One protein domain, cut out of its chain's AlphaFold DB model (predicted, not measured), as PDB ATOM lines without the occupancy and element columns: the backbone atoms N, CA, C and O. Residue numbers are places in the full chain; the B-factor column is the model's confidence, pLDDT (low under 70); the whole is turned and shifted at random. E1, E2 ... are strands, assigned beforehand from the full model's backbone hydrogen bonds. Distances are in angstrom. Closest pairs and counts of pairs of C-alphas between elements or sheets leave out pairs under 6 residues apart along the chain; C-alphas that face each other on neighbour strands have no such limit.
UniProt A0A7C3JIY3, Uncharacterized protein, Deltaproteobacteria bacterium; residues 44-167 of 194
ATOM      1  N   PRO A  44     -14.602  -7.200  13.063       65.19
ATOM      2  CA  PRO A  44     -14.504  -6.242  14.136       65.19
ATOM      3  C   PRO A  44     -15.429  -5.067  13.831       65.19
ATOM      4  O   PRO A  44     -15.518  -4.587  12.696       65.19
ATOM      5  N   ALA A  45     -16.166  -4.670  14.866       74.81
ATOM      6  CA  ALA A  45     -17.280  -3.750  14.745       74.81
ATOM      7  C   ALA A  45     -16.813  -2.401  14.184       74.81
ATOM      8  O   ALA A  45     -15.854  -1.807  14.680       74.81
ATOM      9  N   LEU A  46     -17.509  -1.928  13.153       86.19
ATOM     10  CA  LEU A  46     -17.432  -0.546  12.693       86.19
ATOM     11  C   LEU A  46     -18.658   0.210  13.213       86.19
ATOM     12  O   LEU A  46     -19.723  -0.390  13.384       86.19
ATOM     13  N   THR A  47     -18.530   1.511  13.451       87.44
ATOM     14  CA  THR A  47     -19.675   2.363  13.803       87.44
ATOM     15  C   THR A  47     -20.008   3.296  12.652       87.44
ATOM     16  O   THR A  47     -19.118   3.776  11.948       87.44
ATOM     17  N   ILE A  48     -21.302   3.531  12.443       89.19
ATOM     18  CA  ILE A  48     -21.809   4.501  11.475       89.19
ATOM     19  C   ILE A  48     -22.756   5.434  12.221       89.19
ATOM     20  O   ILE A  48     -23.730   4.983  12.820       89.19
ATOM     21  N   GLU A  49     -22.479   6.728  12.156       91.19
ATOM     22  CA  GLU A  49     -23.303   7.788  12.728       91.19
ATOM     23  C   GLU A  49     -23.820   8.670  11.592       91.19
ATOM     24  O   GLU A  49     -23.043   9.158  10.770       91.19
ATOM     25  N   TRP A  50     -25.136   8.872  11.527       92.69
ATOM     26  CA  TRP A  50     -25.736   9.807  10.579       92.69
ATOM     27  C   TRP A  50     -25.790  11.199  11.198       92.69
ATOM     28  O   TRP A  50     -26.380  11.381  12.262       92.69
ATOM     29  N   LEU A  51     -25.186  12.174  10.523       92.50
ATOM     30  CA  LEU A  51     -25.118  13.558  10.993       92.50
ATOM     31  C   LEU A  51     -26.071  14.485  10.229       92.50
ATOM     32  O   LEU A  51     -26.277  15.614  10.645       92.50
ATOM     33  N   GLY A  52     -26.716  13.997   9.165       88.31
ATOM     34  CA  GLY A  52     -27.689  14.757   8.383       88.31
ATOM     35  C   GLY A  52     -27.359  14.775   6.893       88.31
ATOM     36  O   GLY A  52     -26.204  14.648   6.509       88.31
ATOM     37  N   HIS A  53     -28.365  14.939   6.027       87.25
ATOM     38  CA  HIS A  53     -28.188  14.843   4.567       87.25
ATOM     39  C   HIS A  53     -27.409  13.565   4.171       87.25
ATOM     40  O   HIS A  53     -27.741  12.474   4.638       87.25
ATOM     41  N   SER A  54     -26.369  13.712   3.346       86.62
ATOM     42  CA  SER A  54     -25.428  12.659   2.943       86.62
ATOM     43  C   SER A  54     -24.215  12.553   3.885       86.62
ATOM     44  O   SER A  54     -23.227  11.900   3.546       86.62
ATOM     45  N   THR A  55     -24.267  13.190   5.061       91.25
ATOM     46  CA  THR A  55     -23.165  13.218   6.022       91.25
ATOM     47  C   THR A  55     -23.214  12.046   6.988       91.25
ATOM     48  O   THR A  55     -24.116  11.941   7.825       91.25
ATOM     49  N   PHE A  56     -22.202  11.187   6.900       92.50
ATOM     50  CA  PHE A  56     -21.991  10.061   7.803       92.50
ATOM     51  C   PHE A  56     -20.593  10.137   8.397       92.50
ATOM     52  O   PHE A  56     -19.634  10.435   7.686       92.50
ATOM     53  N   GLN A  57     -20.476   9.823   9.684       93.81
ATOM     54  CA  GLN A  57     -19.203   9.478  10.297       93.81
ATOM     55  C   GLN A  57     -19.107   7.958  10.375       93.81
ATOM     56  O   GLN A  57     -19.936   7.304  11.003       93.81
ATOM     57  N   ILE A  58     -18.089   7.396   9.734       91.81
ATOM     58  CA  ILE A  58     -17.769   5.972   9.804       91.81
ATOM     59  C   ILE A  58     -16.506   5.831  10.641       91.81
ATOM     60  O   ILE A  58     -15.472   6.410  10.296       91.81
ATOM     61  N   THR A  59     -16.575   5.057  11.723       91.19
ATOM     62  CA  THR A  59     -15.411   4.755  12.558       91.19
ATOM     63  C   THR A  59     -15.028   3.291  12.409       91.19
ATOM     64  O   THR A  59     -15.833   2.395  12.666       91.19
ATOM     65  N   SER A  60     -13.791   3.040  11.983       90.00
ATOM     66  CA  SER A  60     -13.232   1.693  11.919       90.00
ATOM     67  C   SER A  60     -13.025   1.124  13.320       90.00
ATOM     68  O   SER A  60     -12.908   1.857  14.303       90.00
ATOM     69  N   SER A  61     -12.881  -0.195  13.414       87.19
ATOM     70  CA  SER A  61     -12.569  -0.871  14.676       87.19
ATOM     71  C   SER A  61     -11.239  -0.439  15.307       87.19
ATOM     72  O   SER A  61     -11.050  -0.597  16.510       87.19
ATOM     73  N   LYS A  62     -10.322   0.140  14.518       90.00
ATOM     74  CA  LYS A  62      -9.056   0.731  14.989       90.00
ATOM     75  C   LYS A  62      -9.164   2.239  15.260       90.00
ATOM     76  O   LYS A  62      -8.152   2.902  15.491       90.00
ATOM     77  N   GLY A  63     -10.372   2.801  15.219       93.06
ATOM     78  CA  GLY A  63     -10.650   4.197  15.548       93.06
ATOM     79  C   GLY A  63     -10.370   5.201  14.426       93.06
ATOM     80  O   GLY A  63     -10.355   6.408  14.689       93.06
ATOM     81  N   THR A  64     -10.140   4.759  13.186       95.12
ATOM     82  CA  THR A  64     -10.039   5.680  12.041       95.12
ATOM     83  C   THR A  64     -11.419   6.202  11.685       95.12
ATOM     84  O   THR A  64     -12.378   5.447  11.693       95.12
ATOM     85  N   ARG A  65     -11.521   7.498  11.384       95.56
ATOM     86  CA  ARG A  65     -12.783   8.236  11.252       95.56
ATOM     87  C   ARG A  65     -12.849   8.857   9.872       95.56
ATOM     88  O   ARG A  65     -11.939   9.606   9.501       95.56
ATOM     89  N   VAL A  66     -13.898   8.507   9.146       95.50
ATOM     90  CA  VAL A  66     -14.199   8.977   7.800       95.50
ATOM     91  C   VAL A  66     -15.477   9.796   7.870       95.50
ATOM     92  O   VAL A  66     -16.516   9.259   8.252       95.50
ATOM     93  N   LEU A  67     -15.410  11.066   7.485       95.19
ATOM     94  CA  LEU A  67     -16.580  11.925   7.347       95.19
ATOM     95  C   LEU A  67     -16.941  12.066   5.868       95.19
ATOM     96  O   LEU A  67     -16.159  12.599   5.078       95.19
ATOM     97  N   THR A  68     -18.122  11.599   5.485       93.56
ATOM     98  CA  THR A  68     -18.590  11.671   4.095       93.56
ATOM     99  C   THR A  68     -19.438  12.915   3.880       93.56
ATOM    100  O   THR A  68     -20.181  13.284   4.776       93.56
ATOM    101  N   ASP A  69     -19.334  13.554   2.717       91.44
ATOM    102  CA  ASP A  69     -20.157  14.674   2.231       91.44
ATOM    103  C   ASP A  69     -20.632  15.645   3.326       91.44
ATOM    104  O   ASP A  69     -21.838  15.726   3.594       91.44
ATOM    105  N   PRO A  70     -19.710  16.361   4.003       92.44
ATOM    106  CA  PRO A  70     -20.053  17.191   5.154       92.44
ATOM    107  C   PRO A  70     -21.063  18.280   4.782       92.44
ATOM    108  O   PRO A  70     -20.833  19.036   3.834       92.44
ATOM    109  N   HIS A  71     -22.164  18.370   5.533       91.25
ATOM    110  CA  HIS A  71     -23.235  19.331   5.289       91.25
ATOM    111  C   HIS A  71     -22.905  20.744   5.803       91.25
ATOM    112  O   HIS A  71     -22.193  20.926   6.786       91.25
ATOM    113  N   GLY A  72     -23.513  21.770   5.201       88.25
ATOM    114  CA  GLY A  72     -23.386  23.168   5.652       88.25
ATOM    115  C   GLY A  72     -24.402  23.613   6.713       88.25
ATOM    116  O   GLY A  72     -24.348  24.750   7.172       88.25
ATOM    117  N   ALA A  73     -25.348  22.746   7.091       88.25
ATOM    118  CA  ALA A  73     -26.437  23.085   8.007       88.25
ATOM    119  C   ALA A  73     -25.931  23.413   9.428       88.25
ATOM    120  O   ALA A  73     -24.994  22.787   9.937       88.25
ATOM    121  N   PHE A  74     -26.527  24.421  10.066       86.38
ATOM    122  CA  PHE A  74     -26.155  24.870  11.417       86.38
ATOM    123  C   PHE A  74     -26.948  24.159  12.520       86.38
ATOM    124  O   PHE A  74     -26.492  24.099  13.656       86.38
ATOM    125  N   ASP A  75     -28.113  23.620  12.176       90.62
ATOM    126  CA  ASP A  75     -29.092  22.975  13.049       90.62
ATOM    127  C   ASP A  75     -28.967  21.441  13.082       90.62
ATOM    128  O   ASP A  75     -29.708  20.773  13.800       90.62
ATOM    129  N   LEU A  76     -28.017  20.878  12.329       91.19
ATOM    130  CA  LEU A  76     -27.749  19.442  12.276       91.19
ATOM    131  C   LEU A  76     -26.487  19.055  13.070       91.19
ATOM    132  O   LEU A  76     -25.569  19.876  13.199       91.19
ATOM    133  N   PRO A  77     -26.425  17.814  13.599       92.75
ATOM    134  CA  PRO A  77     -25.275  17.308  14.345       92.75
ATOM    135  C   PRO A  77     -23.937  17.491  13.624       92.75
ATOM    136  O   PRO A  77     -23.839  17.406  12.403       92.75
ATOM    137  N   ARG A  78     -22.867  17.696  14.396       94.50
ATOM    138  CA  ARG A  78     -21.503  17.829  13.870       94.50
ATOM    139  C   ARG A  78     -20.543  16.877  14.571       94.50
ATOM    140  O   ARG A  78     -20.748  16.587  15.751       94.50
ATOM    141  N   PRO A  79     -19.498  16.394  13.877       94.94
ATOM    142  CA  PRO A  79     -18.502  15.550  14.509       94.94
ATOM    143  C   PRO A  79     -17.773  16.344  15.595       94.94
ATOM    144  O   PRO A  79     -17.319  17.464  15.368       94.94
ATOM    145  N   THR A  80     -17.642  15.750  16.775       94.62
ATOM    146  CA  THR A  80     -16.972  16.370  17.928       94.62
ATOM    147  C   THR A  80     -15.483  16.036  17.995       94.62
ATOM    148  O   THR A  80     -14.715  16.748  18.636       94.62
ATOM    149  N   LEU A  81     -15.057  14.963  17.320       96.25
ATOM    150  CA  LEU A  81     -13.671  14.503  17.299       96.25
ATOM    151  C   LEU A  81     -12.956  14.901  15.998       96.25
ATOM    152  O   LEU A  81     -13.603  15.006  14.951       96.25
ATOM    153  N   PRO A  82     -11.614  15.049  16.024       97.81
ATOM    154  CA  PRO A  82     -10.822  15.257  14.817       97.81
ATOM    155  C   PRO A  82     -11.035  14.147  13.790       97.81
ATOM    156  O   PRO A  82     -10.968  12.964  14.135       97.81
ATOM    157  N   GLN A  83     -11.266  14.507  12.534       97.69
ATOM    158  CA  GLN A  83     -11.456  13.542  11.453       97.69
ATOM    159  C   GLN A  83     -10.117  13.152  10.835       97.69
ATOM    160  O   GLN A  83      -9.173  13.940  10.812       97.69
ATOM    161  N   HIS A  84     -10.028  11.920  10.336       97.69
ATOM    162  CA  HIS A  84      -8.822  11.444   9.656       97.69
ATOM    163  C   HIS A  84      -8.957  11.572   8.140       97.69
ATOM    164  O   HIS A  84      -7.997  11.932   7.463       97.69
ATOM    165  N   ILE A  85     -10.149  11.281   7.621       97.06
ATOM    166  CA  ILE A  85     -10.466  11.323   6.197       97.06
ATOM    167  C   ILE A  85     -11.779  12.085   6.019       97.06
ATOM    168  O   ILE A  85     -12.726  11.875   6.778       97.06
ATOM    169  N   VAL A  86     -11.842  12.945   5.009       95.44
ATOM    170  CA  VAL A  86     -13.073  13.602   4.556       95.44
ATOM    171  C   VAL A  86     -13.262  13.316   3.076       95.44
ATOM    172  O   VAL A  86     -12.303  13.406   2.309       95.44
ATOM    173  N   THR A  87     -14.491  13.027   2.655       93.50
ATOM    174  CA  THR A  87     -14.813  12.908   1.227       93.50
ATOM    175  C   THR A  87     -15.906  13.828   0.786       93.50
ATOM    176  O   THR A  87     -16.827  14.111   1.543       93.50
ATOM    177  N   THR A  88     -15.826  14.235  -0.474       91.12
ATOM    178  CA  THR A  88     -16.903  14.960  -1.139       91.12
ATOM    179  C   THR A  88     -17.217  14.285  -2.466       91.12
ATOM    180  O   THR A  88     -16.373  14.270  -3.373       91.12
ATOM    181  N   SER A  89     -18.425  13.752  -2.580       84.19
ATOM    182  CA  SER A  89     -18.927  13.045  -3.751       84.19
ATOM    183  C   SER A  89     -19.045  13.946  -4.979       84.19
ATOM    184  O   SER A  89     -18.841  13.506  -6.104       84.19
ATOM    185  N   HIS A  90     -19.384  15.216  -4.788       78.12
ATOM    186  CA  HIS A  90     -19.504  16.195  -5.861       78.12
ATOM    187  C   HIS A  90     -19.492  17.619  -5.292       78.12
ATOM    188  O   HIS A  90     -19.695  17.836  -4.097       78.12
ATOM    189  N   ARG A  91     -19.233  18.607  -6.152       66.50
ATOM    190  CA  ARG A  91     -19.128  20.025  -5.774       66.50
ATOM    191  C   ARG A  91     -20.438  20.783  -6.009       66.50
ATOM    192  O   ARG A  91     -20.466  21.789  -6.712       66.50
ATOM    193  N   HIS A  92     -21.523  20.314  -5.402       66.81
ATOM    194  CA  HIS A  92     -22.728  21.129  -5.228       66.81
ATOM    195  C   HIS A  92     -22.855  21.570  -3.767       66.81
ATOM    196  O   HIS A  92     -22.200  21.016  -2.877       66.81
ATOM    197  N   GLY A  93     -23.638  22.628  -3.530       64.44
ATOM    198  CA  GLY A  93     -23.886  23.138  -2.179       64.44
ATOM    199  C   GLY A  93     -24.478  22.064  -1.258       64.44
ATOM    200  O   GLY A  93     -24.723  20.936  -1.672       64.44
ATOM    201  N   PRO A  94     -24.865  22.440  -0.038       62.66
ATOM    202  CA  PRO A  94     -24.437  21.860   1.256       62.66
ATOM    203  C   PRO A  94     -23.436  20.679   1.334       62.66
ATOM    204  O   PRO A  94     -22.861  20.539   2.401       62.66
ATOM    205  N   HIS A  95     -23.174  19.865   0.309       66.44
ATOM    206  CA  HIS A  95     -22.516  18.543   0.381       66.44
ATOM    207  C   HIS A  95     -20.971  18.538   0.367       66.44
ATOM    208  O   HIS A  95     -20.345  17.495   0.174       66.44
ATOM    209  N   SER A  96     -20.328  19.694   0.541       82.94
ATOM    210  CA  SER A  96     -18.864  19.837   0.468       82.94
ATOM    211  C   SER A  96     -18.294  20.779   1.535       82.94
ATOM    212  O   SER A  96     -17.233  21.379   1.359       82.94
ATOM    213  N   SER A  97     -18.981  20.900   2.672       90.06
ATOM    214  CA  SER A  97     -18.625  21.809   3.767       90.06
ATOM    215  C   SER A  97     -17.470  21.257   4.604       90.06
ATOM    216  O   SER A  97     -17.606  21.025   5.798       90.06
ATOM    217  N   VAL A  98     -16.307  21.029   3.987       92.56
ATOM    218  CA  VAL A  98     -15.147  20.353   4.602       92.56
ATOM    219  C   VAL A  98     -14.658  21.012   5.897       92.56
ATOM    220  O   VAL A  98     -14.117  20.331   6.758       92.56
ATOM    221  N   HIS A  99     -14.922  22.308   6.077       91.75
ATOM    222  CA  HIS A  99     -14.639  23.062   7.303       91.75
ATOM    223  C   HIS A  99     -15.454  22.591   8.525       91.75
ATOM    224  O   HIS A  99     -15.126  22.942   9.654       91.75
ATOM    225  N   MET A 100     -16.508  21.794   8.319       91.56
ATOM    226  CA  MET A 100     -17.259  21.115   9.378       91.56
ATOM    227  C   MET A 100     -16.414  20.061  10.107       91.56
ATOM    228  O   MET A 100     -16.735  19.725  11.243       91.56
ATOM    229  N   ALA A 101     -15.367  19.520   9.471       95.06
ATOM    230  CA  ALA A 101     -14.519  18.480  10.037       95.06
ATOM    231  C   ALA A 101     -13.416  19.080  10.933       95.06
ATOM    232  O   ALA A 101     -12.547  19.788  10.421       95.06
ATOM    233  N   PRO A 102     -13.380  18.778  12.245       96.19
ATOM    234  CA  PRO A 102     -12.289  19.213  13.108       96.19
ATOM    235  C   PRO A 102     -10.963  18.526  12.748       96.19
ATOM    236  O   PRO A 102     -10.943  17.377  12.295       96.19
ATOM    237  N   GLY A 103      -9.847  19.192  13.049       96.56
ATOM    238  CA  GLY A 103      -8.494  18.660  12.861       96.56
ATOM    239  C   GLY A 103      -7.913  18.922  11.471       96.56
ATOM    240  O   GLY A 103      -8.244  19.908  10.822       96.56
ATOM    241  N   THR A 104      -7.014  18.040  11.033       97.06
ATOM    242  CA  THR A 104      -6.296  18.139   9.750       97.06
ATOM    243  C   THR A 104      -6.501  16.863   8.923       97.06
ATOM    244  O   THR A 104      -5.575  16.054   8.803       97.06
ATOM    245  N   PRO A 105      -7.723  16.615   8.413       97.19
ATOM    246  CA  PRO A 105      -8.024  15.399   7.669       97.19
ATOM    247  C   PRO A 105      -7.365  15.391   6.286       97.19
ATOM    248  O   PRO A 105      -7.142  16.437   5.674       97.19
ATOM    249  N   VAL A 106      -7.151  14.191   5.748       97.44
ATOM    250  CA  VAL A 106      -6.925  14.012   4.309       97.44
ATOM    251  C   VAL A 106      -8.265  14.177   3.595       97.44
ATOM    252  O   VAL A 106      -9.228  13.483   3.919       97.44
ATOM    253  N   ILE A 107      -8.335  15.100   2.636       95.25
ATOM    254  CA  ILE A 107      -9.567  15.409   1.904       95.25
ATOM    255  C   ILE A 107      -9.500  14.780   0.514       95.25
ATOM    256  O   ILE A 107      -8.599  15.088  -0.266       95.25
ATOM    257  N   PHE A 108     -10.484  13.945   0.182       93.88
ATOM    258  CA  PHE A 108     -10.658  13.394  -1.157       93.88
ATOM    259  C   PHE A 108     -11.890  13.991  -1.837       93.88
ATOM    260  O   PHE A 108     -13.027  13.826  -1.393       93.88
ATOM    261  N   HIS A 109     -11.663  14.656  -2.963       92.12
ATOM    262  CA  HIS A 109     -12.722  15.020  -3.896       92.12
ATOM    263  C   HIS A 109     -12.865  13.892  -4.908       92.12
ATOM    264  O   HIS A 109     -11.859  13.462  -5.460       92.12
ATOM    265  N   GLY A 110     -14.073  13.383  -5.138       87.88
ATOM    266  CA  GLY A 110     -14.229  12.259  -6.061       87.88
ATOM    267  C   GLY A 110     -14.483  12.671  -7.510       87.88
ATOM    268  O   GLY A 110     -14.411  11.825  -8.394       87.88
ATOM    269  N   LEU A 111     -14.692  13.966  -7.768       88.12
ATOM    270  CA  LEU A 111     -14.699  14.556  -9.110       88.12
ATOM    271  C   LEU A 111     -13.453  15.412  -9.352       88.12
ATOM    272  O   LEU A 111     -12.848  15.936  -8.407       88.12
ATOM    273  N   THR A 112     -13.072  15.560 -10.620       89.44
ATOM    274  CA  THR A 112     -12.035  16.501 -11.055       89.44
ATOM    275  C   THR A 112     -12.408  17.933 -10.648       89.44
ATOM    276  O   THR A 112     -13.572  18.212 -10.353       89.44
ATOM    277  N   PRO A 113     -11.446  18.875 -10.583       86.94
ATOM    278  CA  PRO A 113     -11.729  20.234 -10.123       86.94
ATOM    279  C   PRO A 113     -12.859  20.947 -10.879       86.94
ATOM    280  O   PRO A 113     -13.579  21.725 -10.250       86.94
ATOM    281  N   GLY A 114     -13.028  20.678 -12.180       83.94
ATOM    282  CA  GLY A 114     -14.125  21.228 -12.981       83.94
ATOM    283  C   GLY A 114     -15.423  20.406 -12.940       83.94
ATOM    284  O   GLY A 114     -16.455  20.874 -13.415       83.94
ATOM    285  N   GLY A 115     -15.417  19.228 -12.306       83.69
ATOM    286  CA  GLY A 115     -16.596  18.376 -12.140       83.69
ATOM    287  C   GLY A 115     -16.974  17.551 -13.372       83.69
ATOM    288  O   GLY A 115     -18.007  16.887 -13.348       83.69
ATOM    289  N   GLU A 116     -16.171  17.591 -14.435       82.62
ATOM    290  CA  GLU A 116     -16.428  16.893 -15.698       82.62
ATOM    291  C   GLU A 116     -16.138  15.385 -15.663       82.62
ATOM    292  O   GLU A 116     -16.745  14.640 -16.433       82.62
ATOM    293  N   ASP A 117     -15.241  14.933 -14.783       85.25
ATOM    294  CA  ASP A 117     -14.797  13.537 -14.709       85.25
ATOM    295  C   ASP A 117     -14.541  13.105 -13.249       85.25
ATOM    296  O   ASP A 117     -14.597  13.916 -12.319       85.25
ATOM    297  N   TRP A 118     -14.263  11.820 -13.020       87.94
ATOM    298  CA  TRP A 118     -13.937  11.273 -11.700       87.94
ATOM    299  C   TRP A 118     -12.444  11.343 -11.400       87.94
ATOM    300  O   TRP A 118     -11.588  11.074 -12.244       87.94
ATOM    301  N   GLN A 119     -12.119  11.626 -10.142       89.38
ATOM    302  CA  GLN A 119     -10.749  11.509  -9.660       89.38
ATOM    303  C   GLN A 119     -10.348  10.040  -9.577       89.38
ATOM    304  O   GLN A 119     -11.076   9.200  -9.047       89.38
ATOM    305  N   LYS A 120      -9.142   9.731 -10.054       90.38
ATOM    306  CA  LYS A 120      -8.565   8.386  -9.969       90.38
ATOM    307  C   LYS A 120      -7.932   8.190  -8.596       90.38
ATOM    308  O   LYS A 120      -6.726   8.344  -8.428       90.38
ATOM    309  N   ILE A 121      -8.766   7.882  -7.606       87.75
ATOM    310  CA  ILE A 121      -8.334   7.635  -6.228       87.75
ATOM    311  C   ILE A 121      -8.455   6.144  -5.939       87.75
ATOM    312  O   ILE A 121      -9.538   5.572  -6.043       87.75
ATOM    313  N   SER A 122      -7.331   5.542  -5.565       90.00
ATOM    314  CA  SER A 122      -7.231   4.211  -4.970       90.00
ATOM    315  C   SER A 122      -6.038   4.247  -4.027       90.00
ATOM    316  O   SER A 122      -4.888   4.279  -4.466       90.00
ATOM    317  N   THR A 123      -6.302   4.396  -2.734       91.38
ATOM    318  CA  THR A 123      -5.251   4.593  -1.733       91.38
ATOM    319  C   THR A 123      -5.694   4.093  -0.369       91.38
ATOM    320  O   THR A 123      -6.876   3.855  -0.139       91.38
ATOM    321  N   THR A 124      -4.754   3.965   0.557       93.44
ATOM    322  CA  THR A 124      -5.030   3.592   1.941       93.44
ATOM    323  C   THR A 124      -4.553   4.702   2.862       93.44
ATOM    324  O   THR A 124      -3.403   5.131   2.805       93.44
ATOM    325  N   VAL A 125      -5.443   5.153   3.743       93.44
ATOM    326  CA  VAL A 125      -5.126   6.083   4.825       93.44
ATOM    327  C   VAL A 125      -5.364   5.345   6.138       93.44
ATOM    328  O   VAL A 125      -6.491   4.975   6.467       93.44
ATOM    329  N   ARG A 126      -4.286   5.130   6.900       93.88
ATOM    330  CA  ARG A 126      -4.291   4.308   8.122       93.88
ATOM    331  C   ARG A 126      -4.763   2.881   7.806       93.88
ATOM    332  O   ARG A 126      -4.119   2.191   7.029       93.88
ATOM    333  N   ASP A 127      -5.857   2.429   8.408       90.75
ATOM    334  CA  ASP A 127      -6.445   1.101   8.212       90.75
ATOM    335  C   ASP A 127      -7.653   1.093   7.261       90.75
ATOM    336  O   ASP A 127      -8.352   0.078   7.194       90.75
ATOM    337  N   VAL A 128      -7.899   2.201   6.552       89.19
ATOM    338  CA  VAL A 128      -9.029   2.383   5.635       89.19
ATOM    339  C   VAL A 128      -8.520   2.560   4.207       89.19
ATOM    340  O   VAL A 128      -7.799   3.515   3.907       89.19
ATOM    341  N   SER A 129      -8.924   1.662   3.315       88.44
ATOM    342  CA  SER A 129      -8.741   1.806   1.872       88.44
ATOM    343  C   SER A 129      -9.900   2.590   1.275       88.44
ATOM    344  O   SER A 129     -11.060   2.360   1.614       88.44
ATOM    345  N   VAL A 130      -9.562   3.517   0.389       86.38
ATOM    346  CA  VAL A 130     -10.440   4.519  -0.204       86.38
ATOM    347  C   VAL A 130     -10.343   4.404  -1.709       86.38
ATOM    348  O   VAL A 130      -9.248   4.518  -2.267       86.38
ATOM    349  N   TYR A 131     -11.478   4.227  -2.371       85.12
ATOM    350  CA  TYR A 131     -11.534   4.263  -3.823       85.12
ATOM    351  C   TYR A 131     -12.767   4.999  -4.326       85.12
ATOM    352  O   TYR A 131     -13.846   4.951  -3.728       85.12
ATOM    353  N   VAL A 132     -12.578   5.709  -5.435       84.00
ATOM    354  CA  VAL A 132     -13.656   6.402  -6.139       84.00
ATOM    355  C   VAL A 132     -14.330   5.435  -7.102       84.00
ATOM    356  O   VAL A 132     -13.679   4.768  -7.903       84.00
ATOM    357  N   VAL A 133     -15.656   5.395  -7.038       82.12
ATOM    358  CA  VAL A 133     -16.523   4.663  -7.955       82.12
ATOM    359  C   VAL A 133     -17.325   5.682  -8.771       82.12
ATOM    360  O   VAL A 133     -18.052   6.494  -8.183       82.12
ATOM    361  N   PRO A 134     -17.214   5.662 -10.112       80.00
ATOM    362  CA  PRO A 134     -17.997   6.535 -10.974       80.00
ATOM    363  C   PRO A 134     -19.508   6.389 -10.773       80.00
ATOM    364  O   PRO A 134     -20.032   5.274 -10.751       80.00
ATOM    365  N   ALA A 135     -20.214   7.513 -10.650       77.00
ATOM    366  CA  ALA A 135     -21.666   7.574 -10.504       77.00
ATOM    367  C   ALA A 135     -22.266   8.789 -11.242       77.00
ATOM    368  O   ALA A 135     -21.565   9.691 -11.698       77.00
ATOM    369  N   TYR A 136     -23.588   8.809 -11.390       73.75
ATOM    370  CA  TYR A 136     -24.310   9.923 -12.007       73.75
ATOM    371  C   TYR A 136     -25.454  10.370 -11.109       73.75
ATOM    372  O   TYR A 136     -26.144   9.538 -10.520       73.75
ATOM    373  N   HIS A 137     -25.663  11.684 -11.033       67.69
ATOM    374  CA  HIS A 137     -26.712  12.324 -10.240       67.69
ATOM    375  C   HIS A 137     -27.843  12.875 -11.129       67.69
ATOM    376  O   HIS A 137     -28.401  13.949 -10.895       67.69
ATOM    377  N   ASP A 138     -28.192  12.140 -12.182       67.00
ATOM    378  CA  ASP A 138     -29.298  12.453 -13.080       67.00
ATOM    379  C   ASP A 138     -30.292  11.282 -13.150       67.00
ATOM    380  O   ASP A 138     -30.010  10.132 -12.803       67.00
ATOM    381  N   LYS A 139     -31.512  11.576 -13.611       65.62
ATOM    382  CA  LYS A 139     -32.539  10.542 -13.820       65.62
ATOM    383  C   LYS A 139     -32.187   9.603 -14.979       65.62
ATOM    384  O   LYS A 139     -32.723   8.502 -15.064       65.62
ATOM    385  N   SER A 140     -31.308  10.050 -15.874       65.94
ATOM    386  CA  SER A 140     -30.901   9.354 -17.093       65.94
ATOM    387  C   SER A 140     -29.698   8.427 -16.882       65.94
ATOM    388  O   SER A 140     -29.311   7.720 -17.813       65.94
ATOM    389  N   ARG A 141     -29.106   8.386 -15.684       62.03
ATOM    390  CA  ARG A 141     -27.875   7.649 -15.351       62.03
ATOM    391  C   ARG A 141     -26.730   7.936 -16.324       62.03
ATOM    392  O   ARG A 141     -26.039   7.021 -16.768       62.03
ATOM    393  N   GLY A 142     -26.579   9.194 -16.713       58.28
ATOM    394  CA  GLY A 142     -25.557   9.643 -17.642       58.28
ATOM    395  C   GLY A 142     -25.837   9.371 -19.117       58.28
ATOM    396  O   GLY A 142     -24.969   9.620 -19.950       58.28
ATOM    397  N   SER A 143     -27.028   8.887 -19.477       59.28
ATOM    398  CA  SER A 143     -27.394   8.660 -20.886       59.28
ATOM    399  C   SER A 143     -27.840   9.928 -21.627       59.28
ATOM    400  O   SER A 143     -27.979   9.907 -22.846       59.28
ATOM    401  N   SER A 144     -28.039  11.044 -20.918       61.97
ATOM    402  CA  SER A 144     -28.409  12.331 -21.519       61.97
ATOM    403  C   SER A 144     -27.203  13.225 -21.802       61.97
ATOM    404  O   SER A 144     -26.206  13.188 -21.082       61.97
ATOM    405  N   ALA A 145     -27.340  14.121 -22.783       58.22
ATOM    406  CA  ALA A 145     -26.363  15.181 -23.048       58.22
ATOM    407  C   ALA A 145     -26.198  16.163 -21.864       58.22
ATOM    408  O   ALA A 145     -25.112  16.685 -21.651       58.22
ATOM    409  N   ALA A 146     -27.244  16.359 -21.049       57.25
ATOM    410  CA  ALA A 146     -27.232  17.181 -19.830       57.25
ATOM    411  C   ALA A 146     -26.880  16.368 -18.565       57.25
ATOM    412  O   ALA A 146     -27.554  16.458 -17.541       57.25
ATOM    413  N   ARG A 147     -25.882  15.490 -18.671       67.25
ATOM    414  CA  ARG A 147     -25.467  14.591 -17.589       67.25
ATOM    415  C   ARG A 147     -24.787  15.348 -16.449       67.25
ATOM    416  O   ARG A 147     -23.981  16.239 -16.696       67.25
ATOM    417  N   THR A 148     -25.045  14.921 -15.215       61.59
ATOM    418  CA  THR A 148     -24.423  15.473 -14.001       61.59
ATOM    419  C   THR A 148     -23.577  14.405 -13.294       61.59
ATOM    420  O   THR A 148     -24.122  13.483 -12.675       61.59
ATOM    421  N   PRO A 149     -22.237  14.469 -13.398       62.84
ATOM    422  CA  PRO A 149     -21.353  13.549 -12.688       62.84
ATOM    423  C   PRO A 149     -21.488  13.667 -11.165       62.84
ATOM    424  O   PRO A 149     -21.638  14.756 -10.611       62.84
ATOM    425  N   SER A 150     -21.391  12.532 -10.479       63.25
ATOM    426  CA  SER A 150     -21.155  12.447  -9.035       63.25
ATOM    427  C   SER A 150     -20.246  11.261  -8.747       63.25
ATOM    428  O   SER A 150     -20.186  10.315  -9.518       63.25
ATOM    429  N   SER A 151     -19.489  11.268  -7.663       53.62
ATOM    430  CA  SER A 151     -18.677  10.110  -7.292       53.62
ATOM    431  C   SER A 151     -19.273   9.403  -6.092       53.62
ATOM    432  O   SER A 151     -19.708  10.051  -5.146       53.62
ATOM    433  N   SER A 152     -19.200   8.085  -6.081       63.56
ATOM    434  CA  SER A 152     -19.386   7.311  -4.862       63.56
ATOM    435  C   SER A 152     -18.024   6.985  -4.272       63.56
ATOM    436  O   SER A 152     -17.110   6.629  -5.012       63.56
ATOM    437  N   PHE A 153     -17.866   7.094  -2.959       60.06
ATOM    438  CA  PHE A 153     -16.665   6.608  -2.287       60.06
ATOM    439  C   PHE A 153     -16.951   5.259  -1.678       60.06
ATOM    440  O   PHE A 153     -17.924   5.106  -0.946       60.06
ATOM    441  N   ALA A 154     -16.095   4.295  -1.959       57.09
ATOM    442  CA  ALA A 154     -16.177   3.004  -1.323       57.09
ATOM    443  C   ALA A 154     -14.966   2.780  -0.419       57.09
ATOM    444  O   ALA A 154     -13.846   3.226  -0.693       57.09
ATOM    445  N   TRP A 155     -15.253   2.136   0.706       51.59
ATOM    446  CA  TRP A 155     -14.349   2.012   1.833       51.59
ATOM    447  C   TRP A 155     -14.224   0.558   2.223       51.59
ATOM    448  O   TRP A 155     -15.238  -0.088   2.477       51.59
ATOM    449  N   THR A 156     -13.000   0.069   2.354       54.22
ATOM    450  CA  THR A 156     -12.743  -1.202   3.036       54.22
ATOM    451  C   THR A 156     -11.819  -0.954   4.213       54.22
ATOM    452  O   THR A 156     -10.955  -0.079   4.178       54.22
ATOM    453  N   THR A 157     -12.024  -1.692   5.299       55.44
ATOM    454  CA  THR A 157     -11.116  -1.639   6.448       55.44
ATOM    455  C   THR A 157     -10.235  -2.877   6.423       55.44
ATOM    456  O   THR A 157     -10.685  -3.942   6.005       55.44
ATOM    457  N   SER A 158      -9.004  -2.779   6.930       49.62
ATOM    458  CA  SER A 158      -8.092  -3.939   7.045       49.62
ATOM    459  C   SER A 158      -8.669  -5.123   7.837       49.62
ATOM    460  O   SER A 158      -8.096  -6.207   7.837       49.62
ATOM    461  N   ALA A 159      -9.771  -4.895   8.548       44.12
ATOM    462  CA  ALA A 159     -10.323  -5.793   9.536       44.12
ATOM    463  C   ALA A 159     -11.705  -6.350   9.119       44.12
ATOM    464  O   ALA A 159     -12.067  -7.439   9.552       44.12
ATOM    465  N   SER A 160     -12.425  -5.668   8.220       47.31
ATOM    466  CA  SER A 160     -13.727  -6.085   7.692       47.31
ATOM    467  C   SER A 160     -13.795  -5.803   6.183       47.31
ATOM    468  O   SER A 160     -13.672  -4.636   5.798       47.31
ATOM    469  N   PRO A 161     -14.068  -6.810   5.325       45.09
ATOM    470  CA  PRO A 161     -14.217  -6.627   3.876       45.09
ATOM    471  C   PRO A 161     -15.523  -5.913   3.483       45.09
ATOM    472  O   PRO A 161     -15.854  -5.832   2.303       45.09
ATOM    473  N   ILE A 162     -16.286  -5.401   4.458       43.03
ATOM    474  CA  ILE A 162     -17.502  -4.627   4.214       43.03
ATOM    475  C   ILE A 162     -17.108  -3.386   3.410       43.03
ATOM    476  O   ILE A 162     -16.499  -2.463   3.945       43.03
ATOM    477  N   SER A 163     -17.466  -3.392   2.126       45.34
ATOM    478  CA  SER A 163     -17.434  -2.215   1.267       45.34
ATOM    479  C   SER A 163     -18.551  -1.285   1.726       45.34
ATOM    480  O   SER A 163     -19.707  -1.461   1.340       45.34
ATOM    481  N   ALA A 164     -18.247  -0.321   2.593       49.12
ATOM    482  CA  ALA A 164     -19.189   0.763   2.826       49.12
ATOM    483  C   ALA A 164     -19.152   1.629   1.567       49.12
ATOM    484  O   ALA A 164     -18.145   2.267   1.284       49.12
ATOM    485  N   ILE A 165     -20.208   1.593   0.760       45.69
ATOM    486  CA  ILE A 165     -20.339   2.469  -0.402       45.69
ATOM    487  C   ILE A 165     -21.069   3.722   0.082       45.69
ATOM    488  O   ILE A 165     -22.277   3.702   0.305       45.69
ATOM    489  N   SER A 166     -20.341   4.820   0.257       48.88
ATOM    490  CA  SER A 166     -20.934   6.150   0.363       48.88
ATOM    491  C   SER A 166     -21.263   6.642  -1.048       48.88
ATOM    492  O   SER A 166     -20.458   7.279  -1.725       48.88
ATOM    493  N   ALA A 167     -22.443   6.241  -1.516       46.78
ATOM    494  CA  ALA A 167     -23.077   6.656  -2.762       46.78
ATOM    495  C   ALA A 167     -24.461   7.215  -2.431       46.78
ATOM    496  O   ALA A 167     -25.474   6.588  -2.749       46.78
TER     497      ALA A 167
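Overview. This is residues 44 to 167 of the 194 residues of an uncharacterized protein of Deltaproteobacteria bacterium (UniProt A0A7C3JIY3). Two small sheets lie face to face as a sandwich, their strands nearly in line at 8 degrees: E1 to E5 make one layer, E6 to E9 the other. Long loops join many of the strands, and residues 137 to 148, between E7 and E8, reach far from the middle, to 26 A from the mean of the C-alphas. The printed part has 124 residues with no named helix and nine strands, E1 to E9 along the chain; the class is all strand, though just 52 residues are in named elements. The first sheet, E1 E2 E3 E4 E5, is mixed, and the second, E6 E7 E8 E9, is antiparallel. The whole is compact, with a radius of gyration of the C-alphas of 14.2 A and spans of 44 by 34 by 22 A.

Arrangement. E1, residues 47 to 52, E2, residues 55 to 59, and E3, residues 65 to 68, form a meander, each strand the antiparallel neighbour of the one before. N 49 and O 57 are 2.9 A apart, and so are N 58 and O 66, both within hydrogen-bond range. E4, residues 85 to 88, is parallel to E3, with N 87 and O 67 at 3.0 A. E5, residues 106 to 109, is parallel to E4, with N 108 and O 86 at 2.9 A, and is an edge strand, as E1 is. The chain changes sheets between E5 and E6, residues 122 to 125, which are only just apart, at 8.1 A. E6, E7, residues 128 to 136, E8, residues 149 to 157, and E9, residues 160 to 166, form a second meander. Its pairs include N 130 and O 123 at 2.8 A, N 133 and O 152 at 2.8 A, and N 155 and O 164 at 3.0 A. Between the sheets, the closest C-alphas of E4 and E8 are Thr 87 and Phe 153, 7.4 A apart.

Along the chain. E1 begins with C-alpha 47 at (-19.675, 2.363, 13.803) and is 15.7 A long. E2 is 13.2 A, E3 9.8 A, E4 10.4 A, E5 10.1 A and E6 10.2 A. E7 is 24.5 A and E8 26.5 A, beginning with C-alpha 149 at (-21.353, 13.549, -12.688). E9 is 16.0 A and ends with C-alpha 166 at (-20.934, 6.150, 0.363).

Size, cuts and confidence. The C-alphas farthest apart, of Pro 44 and Ala 145, are 44.5 A apart. The printed part has no cut. The links E3 to E4, E4 to E5, E5 to E6 and E7 to E8 are long. Mean pLDDT of the printed part is 80.5; residue 44, residues 91 to 95 and residues 137 to 167 are under 70.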